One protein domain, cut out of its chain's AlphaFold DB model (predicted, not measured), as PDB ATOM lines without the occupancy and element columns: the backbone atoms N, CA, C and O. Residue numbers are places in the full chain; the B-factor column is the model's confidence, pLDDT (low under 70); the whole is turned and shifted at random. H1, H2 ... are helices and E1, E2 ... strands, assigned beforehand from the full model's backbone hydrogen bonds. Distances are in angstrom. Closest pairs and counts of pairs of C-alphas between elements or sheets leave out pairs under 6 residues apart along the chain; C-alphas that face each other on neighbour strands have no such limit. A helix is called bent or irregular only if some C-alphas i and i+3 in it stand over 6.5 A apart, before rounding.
ATOM      1  N   ASN A  17       4.540 -44.384 -36.986       85.12
ATOM      2  CA  ASN A  17       4.373 -44.063 -35.577       85.12
ATOM      3  C   ASN A  17       4.056 -42.571 -35.439       85.12
ATOM      4  O   ASN A  17       4.684 -41.729 -36.077       85.12
ATOM      5  N   LEU A  18       3.042 -42.265 -34.632       88.56
ATOM      6  CA  LEU A  18       2.687 -40.895 -34.281       88.56
ATOM      7  C   LEU A  18       3.118 -40.651 -32.846       88.56
ATOM      8  O   LEU A  18       2.651 -41.352 -31.945       88.56
ATOM      9  N   GLU A  19       3.942 -39.631 -32.666       91.88
ATOM     10  CA  GLU A  19       4.359 -39.152 -31.356       91.88
ATOM     11  C   GLU A  19       3.491 -37.977 -30.909       91.88
ATOM     12  O   GLU A  19       2.921 -37.246 -31.723       91.88
ATOM     13  N   LYS A  20       3.344 -37.825 -29.592       87.88
ATOM     14  CA  LYS A  20       2.454 -36.817 -28.990       87.88
ATOM     15  C   LYS A  20       3.123 -35.462 -28.793       87.88
ATOM     16  O   LYS A  20       2.430 -34.467 -28.596       87.88
ATOM     17  N   ASP A  21       4.446 -35.437 -28.822       89.75
ATOM     18  CA  ASP A  21       5.248 -34.247 -28.614       89.75
ATOM     19  C   ASP A  21       6.520 -34.289 -29.463       89.75
ATOM     20  O   ASP A  21       6.917 -35.325 -30.001       89.75
ATOM     21  N   LEU A  22       7.144 -33.120 -29.598       90.50
ATOM     22  CA  LEU A  22       8.314 -32.936 -30.443       90.50
ATOM     23  C   LEU A  22       9.524 -33.736 -29.951       90.50
ATOM     24  O   LEU A  22      10.298 -34.188 -30.784       90.50
ATOM     25  N   LYS A  23       9.701 -33.912 -28.633       92.12
ATOM     26  CA  LYS A  23      10.897 -34.565 -28.083       92.12
ATOM     27  C   LYS A  23      10.896 -36.041 -28.446       92.12
ATOM     28  O   LYS A  23      11.867 -36.509 -29.029       92.12
ATOM     29  N   SER A  24       9.779 -36.729 -28.213       94.00
ATOM     30  CA  SER A  24       9.620 -38.121 -28.646       94.00
ATOM     31  C   SER A  24       9.696 -38.268 -30.167       94.00
ATOM     32  O   SER A  24      10.238 -39.252 -30.656       94.00
ATOM     33  N   ALA A  25       9.219 -37.277 -30.931       93.56
ATOM     34  CA  ALA A  25       9.262 -37.316 -32.394       93.56
ATOM     35  C   ALA A  25      10.677 -37.230 -32.994       93.56
ATOM     36  O   ALA A  25      10.872 -37.694 -34.115       93.56
ATOM     37  N   VAL A  26      11.635 -36.608 -32.297       95.25
ATOM     38  CA  VAL A  26      13.001 -36.377 -32.813       95.25
ATOM     39  C   VAL A  26      14.057 -37.272 -32.167       95.25
ATOM     40  O   VAL A  26      15.185 -37.331 -32.657       95.25
ATOM     41  N   GLU A  27      13.719 -37.972 -31.087       96.12
ATOM     42  CA  GLU A  27      14.656 -38.819 -30.349       96.12
ATOM     43  C   GLU A  27      15.276 -39.898 -31.253       96.12
ATOM     44  O   GLU A  27      14.582 -40.617 -31.973       96.12
ATOM     45  N   GLY A  28      16.608 -39.972 -31.264       96.38
ATOM     46  CA  GLY A  28      17.384 -40.904 -32.086       96.38
ATOM     47  C   GLY A  28      17.282 -40.675 -33.598       96.38
ATOM     48  O   GLY A  28      17.707 -41.533 -34.368       96.38
ATOM     49  N   SER A  29      16.707 -39.557 -34.047       96.31
ATOM     50  CA  SER A  29      16.501 -39.311 -35.474       96.31
ATOM     51  C   SER A  29      17.790 -38.886 -36.179       96.31
ATOM     52  O   SER A  29      18.484 -37.971 -35.734       96.31
ATOM     53  N   ASP A  30      18.048 -39.479 -37.345       96.81
ATOM     54  CA  ASP A  30      19.115 -39.059 -38.271       96.81
ATOM     55  C   ASP A  30      18.676 -37.908 -39.195       96.81
ATOM     56  O   ASP A  30      19.497 -37.245 -39.836       96.81
ATOM     57  N   CYS A  31      17.365 -37.679 -39.304       96.00
ATOM     58  CA  CYS A  31      16.782 -36.649 -40.151       96.00
ATOM     59  C   CYS A  31      15.441 -36.163 -39.589       96.00
ATOM     60  O   CYS A  31      14.607 -36.970 -39.181       96.00
ATOM     61  N   ILE A  32      15.210 -34.852 -39.643       95.44
ATOM     62  CA  ILE A  32      13.956 -34.193 -39.278       95.44
ATOM     63  C   ILE A  32      13.421 -33.461 -40.507       95.44
ATOM     64  O   ILE A  32      14.110 -32.625 -41.091       95.44
ATOM     65  N   ALA A  33      12.170 -33.724 -40.888       94.62
ATOM     66  CA  ALA A  33      11.515 -33.050 -42.007       94.62
ATOM     67  C   ALA A  33      10.374 -32.143 -41.528       94.62
ATOM     68  O   ALA A  33       9.356 -32.614 -41.020       94.62
ATOM     69  N   LEU A  34      10.506 -30.834 -41.750       92.62
ATOM     70  CA  LEU A  34       9.458 -29.864 -41.455       92.62
ATOM     71  C   LEU A  34       8.542 -29.666 -42.670       92.62
ATOM     72  O   LEU A  34       8.896 -28.995 -43.644       92.62
ATOM     73  N   ILE A  35       7.330 -30.222 -42.592       89.25
ATOM     74  CA  ILE A  35       6.350 -30.198 -43.694       89.25
ATOM     75  C   ILE A  35       5.261 -29.129 -43.503       89.25
ATOM     76  O   ILE A  35       4.707 -28.614 -44.485       89.25
ATOM     77  N   SER A  36       4.964 -28.738 -42.262       85.12
ATOM     78  CA  SER A  36       3.967 -27.716 -41.923       85.12
ATOM     79  C   SER A  36       4.590 -26.553 -41.147       85.12
ATOM     80  O   SER A  36       5.524 -26.718 -40.373       85.12
ATOM     81  N   ALA A  37       4.077 -25.344 -41.378       80.19
ATOM     82  CA  ALA A  37       4.581 -24.113 -40.767       80.19
ATOM     83  C   ALA A  37       3.772 -23.740 -39.515       80.19
ATOM     84  O   ALA A  37       3.252 -22.623 -39.422       80.19
ATOM     85  N   HIS A  38       3.580 -24.683 -38.589       84.69
ATOM     86  CA  HIS A  38       2.883 -24.365 -37.342       84.69
ATOM     87  C   HIS A  38       3.716 -23.371 -36.515       84.69
ATOM     88  O   HIS A  38       4.935 -23.532 -36.427       84.69
ATOM     89  N   PRO A  39       3.098 -22.327 -35.925       82.81
ATOM     90  CA  PRO A  39       3.827 -21.305 -35.171       82.81
ATOM     91  C   PRO A  39       4.662 -21.861 -34.015       82.81
ATOM     92  O   PRO A  39       5.699 -21.286 -33.699       82.81
ATOM     93  N   GLU A  40       4.237 -22.979 -33.422       84.25
ATOM     94  CA  GLU A  40       4.954 -23.681 -32.353       84.25
ATOM     95  C   GLU A  40       6.385 -24.075 -32.735       84.25
ATOM     96  O   GLU A  40       7.273 -24.023 -31.889       84.25
ATOM     97  N   PHE A  41       6.646 -24.365 -34.013       85.56
ATOM     98  CA  PHE A  41       7.979 -24.757 -34.457       85.56
ATOM     99  C   PHE A  41       8.965 -23.589 -34.505       85.56
ATOM    100  O   PHE A  41      10.163 -23.817 -34.465       85.56
ATOM    101  N   LYS A  42       8.510 -22.331 -34.541       81.31
ATOM    102  CA  LYS A  42       9.418 -21.171 -34.609       81.31
ATOM    103  C   LYS A  42      10.226 -20.934 -33.334       81.31
ATOM    104  O   LYS A  42      11.214 -20.218 -33.389       81.31
ATOM    105  N   ASN A  43       9.778 -21.486 -32.209       82.56
ATOM    106  CA  ASN A  43      10.372 -21.252 -30.893       82.56
ATOM    107  C   ASN A  43      11.027 -22.522 -30.326       82.56
ATOM    108  O   ASN A  43      11.153 -22.657 -29.111       82.56
ATOM    109  N   VAL A  44      11.368 -23.486 -31.183       88.38
ATOM    110  CA  VAL A  44      12.046 -24.711 -30.748       88.38
ATOM    111  C   VAL A  44      13.501 -24.413 -30.407       88.38
ATOM    112  O   VAL A  44      14.168 -23.668 -31.116       88.38
ATOM    113  N   SER A  45      13.997 -25.013 -29.328       92.88
ATOM    114  CA  SER A  45      15.417 -24.949 -28.990       92.88
ATOM    115  C   SER A  45      16.177 -25.994 -29.803       92.88
ATOM    116  O   SER A  45      16.040 -27.194 -29.551       92.88
ATOM    117  N   PHE A  46      16.979 -25.559 -30.779       93.69
ATOM    118  CA  PHE A  46      17.837 -26.471 -31.544       93.69
ATOM    119  C   PHE A  46      18.911 -27.132 -30.675       93.69
ATOM    120  O   PHE A  46      19.281 -28.266 -30.958       93.69
ATOM    121  N   GLU A  47      19.336 -26.481 -29.590       95.25
ATOM    122  CA  GLU A  47      20.223 -27.072 -28.581       95.25
ATOM    123  C   GLU A  47      19.547 -28.263 -27.880       95.25
ATOM    124  O   GLU A  47      20.148 -29.316 -27.688       95.25
ATOM    125  N   GLU A  48      18.267 -28.148 -27.513       94.88
ATOM    126  CA  GLU A  48      17.549 -29.287 -26.927       94.88
ATOM    127  C   GLU A  48      17.366 -30.419 -27.941       94.88
ATOM    128  O   GLU A  48      17.504 -31.587 -27.586       94.88
ATOM    129  N   ILE A  49      17.068 -30.083 -29.198       95.56
ATOM    130  CA  ILE A  49      16.875 -31.078 -30.259       95.56
ATOM    131  C   ILE A  49      18.193 -31.798 -30.566       95.56
ATOM    132  O   ILE A  49      18.181 -33.019 -30.714       95.56
ATOM    133  N   SER A  50      19.327 -31.092 -30.618       95.69
ATOM    134  CA  SER A  50      20.623 -31.692 -30.975       95.69
ATOM    135  C   SER A  50      21.054 -32.756 -29.970       95.69
ATOM    136  O   SER A  50      21.586 -33.791 -30.364       95.69
ATOM    137  N   ASN A  51      20.720 -32.559 -28.693       96.38
ATOM    138  CA  ASN A  51      20.957 -33.521 -27.616       96.38
ATOM    139  C   ASN A  51      20.089 -34.792 -27.701       96.38
ATOM    140  O   ASN A  51      20.405 -35.781 -27.040       96.38
ATOM    141  N   LEU A  52      18.998 -34.775 -28.473       97.00
ATOM    142  CA  LEU A  52      18.086 -35.912 -28.640       97.00
ATOM    143  C   LEU A  52      18.323 -36.676 -29.947       97.00
ATOM    144  O   LEU A  52      17.949 -37.842 -30.048       97.00
ATOM    145  N   THR A  53      18.913 -36.035 -30.953       97.50
ATOM    146  CA  THR A  53      19.113 -36.608 -32.292       97.50
ATOM    147  C   THR A  53      20.453 -37.321 -32.455       97.50
ATOM    148  O   THR A  53      21.388 -37.111 -31.684       97.50
ATOM    149  N   SER A  54      20.584 -38.119 -33.519       96.31
ATOM    150  CA  SER A  54      21.886 -38.656 -33.928       96.31
ATOM    151  C   SER A  54      22.879 -37.532 -34.285       96.31
ATOM    152  O   SER A  54      22.471 -36.480 -34.787       96.31
ATOM    153  N   PRO A  55      24.201 -37.743 -34.112       92.62
ATOM    154  CA  PRO A  55      25.213 -36.795 -34.573       92.62
ATOM    155  C   PRO A  55      25.066 -36.466 -36.067       92.62
ATOM    156  O   PRO A  55      24.867 -37.363 -36.884       92.62
ATOM    157  N   ASN A  56      25.229 -35.191 -36.433       89.12
ATOM    158  CA  ASN A  56      25.048 -34.678 -37.801       89.12
ATOM    159  C   ASN A  56      23.642 -34.920 -38.386       89.12
ATOM    160  O   ASN A  56      23.493 -35.072 -39.604       89.12
ATOM    161  N   CYS A  57      22.613 -34.967 -37.536       96.56
ATOM    162  CA  CYS A  57      21.229 -35.052 -37.984       96.56
ATOM    163  C   CYS A  57      20.925 -33.975 -39.044       96.56
ATOM    164  O   CYS A  57      21.416 -32.843 -38.986       96.56
ATOM    165  N   THR A  58      20.151 -34.339 -40.065       96.75
ATOM    166  CA  THR A  58      19.777 -33.416 -41.144       96.75
ATOM    167  C   THR A  58      18.401 -32.815 -40.891       96.75
ATOM    168  O   THR A  58      17.420 -33.539 -40.779       96.75
ATOM    169  N   ILE A  59      18.292 -31.490 -40.907       95.56
ATOM    170  CA  ILE A  59      17.009 -30.785 -40.902       95.56
ATOM    171  C   ILE A  59      16.632 -30.404 -42.335       95.56
ATOM    172  O   ILE A  59      17.324 -29.626 -42.996       95.56
ATOM    173  N   VAL A  60      15.501 -30.924 -42.811       96.06
ATOM    174  CA  VAL A  60      14.891 -30.582 -44.098       96.06
ATOM    175  C   VAL A  60      13.722 -29.632 -43.864       96.06
ATOM    176  O   VAL A  60      12.648 -30.032 -43.417       96.06
ATOM    177  N   ASP A  61      13.915 -28.360 -44.193       93.50
ATOM    178  CA  ASP A  61      12.920 -27.307 -44.028       93.50
ATOM    179  C   ASP A  61      12.165 -27.040 -45.337       93.50
ATOM    180  O   ASP A  61      12.622 -26.323 -46.240       93.50
ATOM    181  N   GLY A  62      10.966 -27.622 -45.420       91.56
ATOM    182  CA  GLY A  62      10.036 -27.450 -46.533       91.56
ATOM    183  C   GLY A  62       9.266 -26.130 -46.517       91.56
ATOM    184  O   GLY A  62       8.574 -25.813 -47.487       91.56
ATOM    185  N   ARG A  63       9.342 -25.358 -45.428       88.94
ATOM    186  CA  ARG A  63       8.486 -24.187 -45.188       88.94
ATOM    187  C   ARG A  63       9.240 -22.897 -44.935       88.94
ATOM    188  O   ARG A  63       8.589 -21.869 -44.769       88.94
ATOM    189  N   SER A  64      10.570 -22.926 -44.998       88.44
ATOM    190  CA  SER A  64      11.405 -21.764 -44.700       88.44
ATOM    191  C   SER A  64      11.123 -21.203 -43.300       88.44
ATOM    192  O   SER A  64      11.023 -19.990 -43.131       88.44
ATOM    193  N   ALA A  65      10.911 -22.090 -42.328       88.75
ATOM    194  CA  ALA A  65      10.519 -21.716 -40.976       88.75
ATOM    195  C   ALA A  65      11.708 -21.378 -40.072       88.75
ATOM    196  O   ALA A  65      11.518 -20.628 -39.117       88.75
ATOM    197  N   PHE A  66      12.893 -21.921 -40.363       90.81
ATOM    198  CA  PHE A  66      14.059 -21.834 -39.483       90.81
ATOM    199  C   PHE A  66      15.155 -20.920 -40.034       90.81
ATOM    200  O   PHE A  66      15.293 -20.740 -41.253       90.81
ATOM    201  N   ASP A  67      15.943 -20.352 -39.121       90.56
ATOM    202  CA  ASP A  67      17.170 -19.650 -39.468       90.56
ATOM    203  C   ASP A  67      18.305 -20.652 -39.719       90.56
ATOM    204  O   ASP A  67      18.508 -21.606 -38.969       90.56
ATOM    205  N   ARG A  68      19.045 -20.451 -40.812       90.88
ATOM    206  CA  ARG A  68      20.109 -21.373 -41.220       90.88
ATOM    207  C   ARG A  68      21.260 -21.386 -40.219       90.88
ATOM    208  O   ARG A  68      21.809 -22.452 -39.962       90.88
ATOM    209  N   GLU A  69      21.673 -20.221 -39.736       91.75
ATOM    210  CA  GLU A  69      22.857 -20.107 -38.889       91.75
ATOM    211  C   GLU A  69      22.565 -20.647 -37.490       91.75
ATOM    212  O   GLU A  69      23.415 -21.319 -36.911       91.75
ATOM    213  N   GLU A  70      21.341 -20.447 -36.996       92.69
ATOM    214  CA  GLU A  70      20.873 -21.039 -35.740       92.69
ATOM    215  C   GLU A  70      20.910 -22.572 -35.782       92.69
ATOM    216  O   GLU A  70      21.487 -23.201 -34.900       92.69
ATOM    217  N   VAL A  71      20.381 -23.177 -36.852       93.62
ATOM    218  CA  VAL A  71      20.391 -24.639 -37.028       93.62
ATOM    219  C   VAL A  71      21.819 -25.181 -37.121       93.62
ATOM    220  O   VAL A  71      22.162 -26.174 -36.484       93.62
ATOM    221  N   LYS A  72      22.686 -24.530 -37.900       93.12
ATOM    222  CA  LYS A  72      24.072 -24.985 -38.075       93.12
ATOM    223  C   LYS A  72      24.896 -24.897 -36.802       93.12
ATOM    224  O   LYS A  72      25.699 -25.786 -36.530       93.12
ATOM    225  N   LYS A  73      24.703 -23.833 -36.020       94.94
ATOM    226  CA  LYS A  73      25.423 -23.627 -34.761       94.94
ATOM    227  C   LYS A  73      25.331 -24.853 -33.843       94.94
ATOM    228  O   LYS A  73      26.305 -25.166 -33.167       94.94
ATOM    229  N   GLU A  74      24.211 -25.569 -33.895       95.38
ATOM    230  CA  GLU A  74      23.927 -26.730 -33.050       95.38
ATOM    231  C   GLU A  74      24.330 -28.085 -33.660       95.38
ATOM    232  O   GLU A  74      23.994 -29.128 -33.108       95.38
ATOM    233  N   GLY A  75      25.066 -28.115 -34.777       93.88
ATOM    234  CA  GLY A  75      25.605 -29.376 -35.311       93.88
ATOM    235  C   GLY A  75      24.857 -29.963 -36.508       93.88
ATOM    236  O   GLY A  75      25.298 -30.978 -37.045       93.88
ATOM    237  N   PHE A  76      23.744 -29.364 -36.931       95.88
ATOM    238  CA  PHE A  76      22.878 -29.952 -37.951       95.88
ATOM    239  C   PHE A  76      23.328 -29.637 -39.380       95.88
ATOM    240  O   PHE A  76      23.711 -28.513 -39.721       95.88
ATOM    241  N   ASP A  77      23.144 -30.616 -40.263       95.19
ATOM    242  CA  ASP A  77      23.058 -30.359 -41.697       95.19
ATOM    243  C   ASP A  77      21.697 -29.724 -42.005       95.19
ATOM    244  O   ASP A  77      20.664 -30.200 -41.541       95.19
ATOM    245  N   TYR A  78      21.656 -28.675 -42.827       95.19
ATOM    246  CA  TYR A  78      20.415 -27.944 -43.093       95.19
ATOM    247  C   TYR A  78      20.094 -27.887 -44.581       95.19
ATOM    248  O   TYR A  78      20.863 -27.361 -45.391       95.19
ATOM    249  N   TRP A  79      18.920 -28.389 -44.959       95.38
ATOM    250  CA  TRP A  79      18.412 -28.325 -46.321       95.38
ATOM    251  C   TRP A  79      17.122 -27.522 -46.378       95.38
ATOM    252  O   TRP A  79      16.091 -27.945 -45.869       95.38
ATOM    253  N   ARG A  80      17.162 -26.374 -47.058       92.25
ATOM    254  CA  ARG A  80      15.985 -25.529 -47.255       92.25
ATOM    255  C   ARG A  80      15.554 -25.529 -48.710       92.25
ATOM    256  O   ARG A  80      16.359 -25.280 -49.616       92.25
ATOM    257  N   ILE A  81      14.266 -25.770 -48.933       89.88
ATOM    258  CA  ILE A  81      13.688 -25.725 -50.277       89.88
ATOM    259  C   ILE A  81      13.891 -24.325 -50.874       89.88
ATOM    260  O   ILE A  81      13.647 -23.311 -50.224       89.88
ATOM    261  N   GLY A  82      14.394 -24.279 -52.110       87.44
ATOM    262  CA  GLY A  82      14.712 -23.039 -52.827       87.44
ATOM    263  C   GLY A  82      16.073 -22.408 -52.499       87.44
ATOM    264  O   GLY A  82      16.505 -21.535 -53.242       87.44
ATOM    265  N   LEU A  83      16.776 -22.853 -51.447       86.50
ATOM    266  CA  LEU A  83      18.085 -22.301 -51.047       86.50
ATOM    267  C   LEU A  83      19.222 -23.333 -50.992       86.50
ATOM    268  O   LEU A  83      20.367 -22.968 -50.718       86.50
ATOM    269  N   GLY A  84      18.918 -24.606 -51.251       87.38
ATOM    270  CA  GLY A  84      19.905 -25.682 -51.298       87.38
ATOM    271  C   GLY A  84      20.355 -26.166 -49.920       87.38
ATOM    272  O   GLY A  84      19.780 -25.814 -48.886       87.38
ATOM    273  N   ARG A  85      21.362 -27.045 -49.928       86.94
ATOM    274  CA  ARG A  85      21.916 -27.687 -48.731       86.94
ATOM    275  C   ARG A  85      23.095 -26.882 -48.194       86.94
ATOM    276  O   ARG A  85      23.980 -26.505 -48.956       86.94
ATOM    277  N   SER A  86      23.123 -26.689 -46.883       84.06
ATOM    278  CA  SER A  86      24.299 -26.278 -46.128       84.06
ATOM    279  C   SER A  86      24.739 -27.428 -45.238       84.06
ATOM    280  O   SER A  86      23.902 -28.082 -44.620       84.06
ATOM    281  N   ARG A  87      26.048 -27.655 -45.177       78.94
ATOM    282  CA  ARG A  87      26.658 -28.604 -44.246       78.94
ATOM    283  C   ARG A  87      27.308 -27.869 -43.088       78.94
ATOM    284  O   ARG A  87      27.666 -26.691 -43.262       78.94
TER     285      ARG A  87
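Overview. This is residues 17 to 87 of the 88 residues of the protein "UDPG_MGDP_dh_C domain-containing protein" of candidate division MSBL1 archaeon SCGC-AAA259I09 (UniProt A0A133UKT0). A small four-stranded sheet makes a wall, with short helices on one side of it and its other face bare. H4 packs along E3, H3 and H2 stand off from the sheet on the same side as H4, and H1 sits past the E1 edge. The printed part has 71 residues, with four named helices and four named strands in the order H1, E1, H2, H3, E2, H4, E3, E4. The sheet runs E1, E2, E3, E4 and is mixed; the class is mixed, helices and strands. The whole is compact, with a radius of gyration of the C-alphas of 11.2 A and spans of 30 by 25 by 21 A.

Along the chain. H1, residues 22 to 26, begins at C-alpha 22 (8.314, -32.936, -30.443). E1, residues 31 to 34, is 10.1 A long. H2, residues 39 to 43, and H3, residues 46 to 50, are 7.8 A and 5.9 A long. E2 is residues 58 to 61, 9.6 A, with C-alpha 58 at (19.777, -33.416, -41.144). H4 is residues 68 to 73, 8.7 A. E3, residues 77 to 80, is 10.2 A long, and E4, residues 84 to 86, ends at C-alpha 86 (24.299, -26.278, -46.128).

Arrangement. E1 and E2 are parallel at 10 degrees, with N 32 and O 58 2.8 A apart, within hydrogen-bond range. E2 and E3 are parallel at 16 degrees, with N 59 and O 77 at 2.8 A. E3 and E4 form a hairpin, antiparallel at 158 degrees, with N 86 and O 78 at 2.8 A. E1, H2, H3, E2 and E2, H4, E3 are strand-helix-strand units, two parallel neighbour strands joined through helices, each with a right-handed crossover. H4 is on the sheet at a height over the sheet of 9.2 A, over E3 and along the strands, at 7 degrees to E3 on the local plane; the closest C-alphas of H4 and E3, those of Arg 68 and Tyr 78, are 6.8 A apart. H3 is close to but not clearly touching H4, closest at the C-alphas of Phe 46 and Val 71, 6.3 A. H3 is likewise close to but not clearly touching H1, at the C-alphas of Ile 49 and Val 26, 7.0 A. H1, H2 and H3 are not on the sheet, and H2 is apart from H1, H3 and H4. H2 is neither bent nor irregular, but only just: C-alphas 40 and 43 are 6.1 A apart. In H1, H3 and H4 every O i to N i+4 pair is within hydrogen-bond range; in H2 0 of 1 is, beside 1 of 2 O i to N i+3 pairs.

Size, cuts and confidence. The C-alphas farthest apart, those of Lys 20 and Leu 83, are 30.7 A apart. The printed part has no cut and no long link. The mean pLDDT of the printed part is 91.4, and no printed residue is under 70.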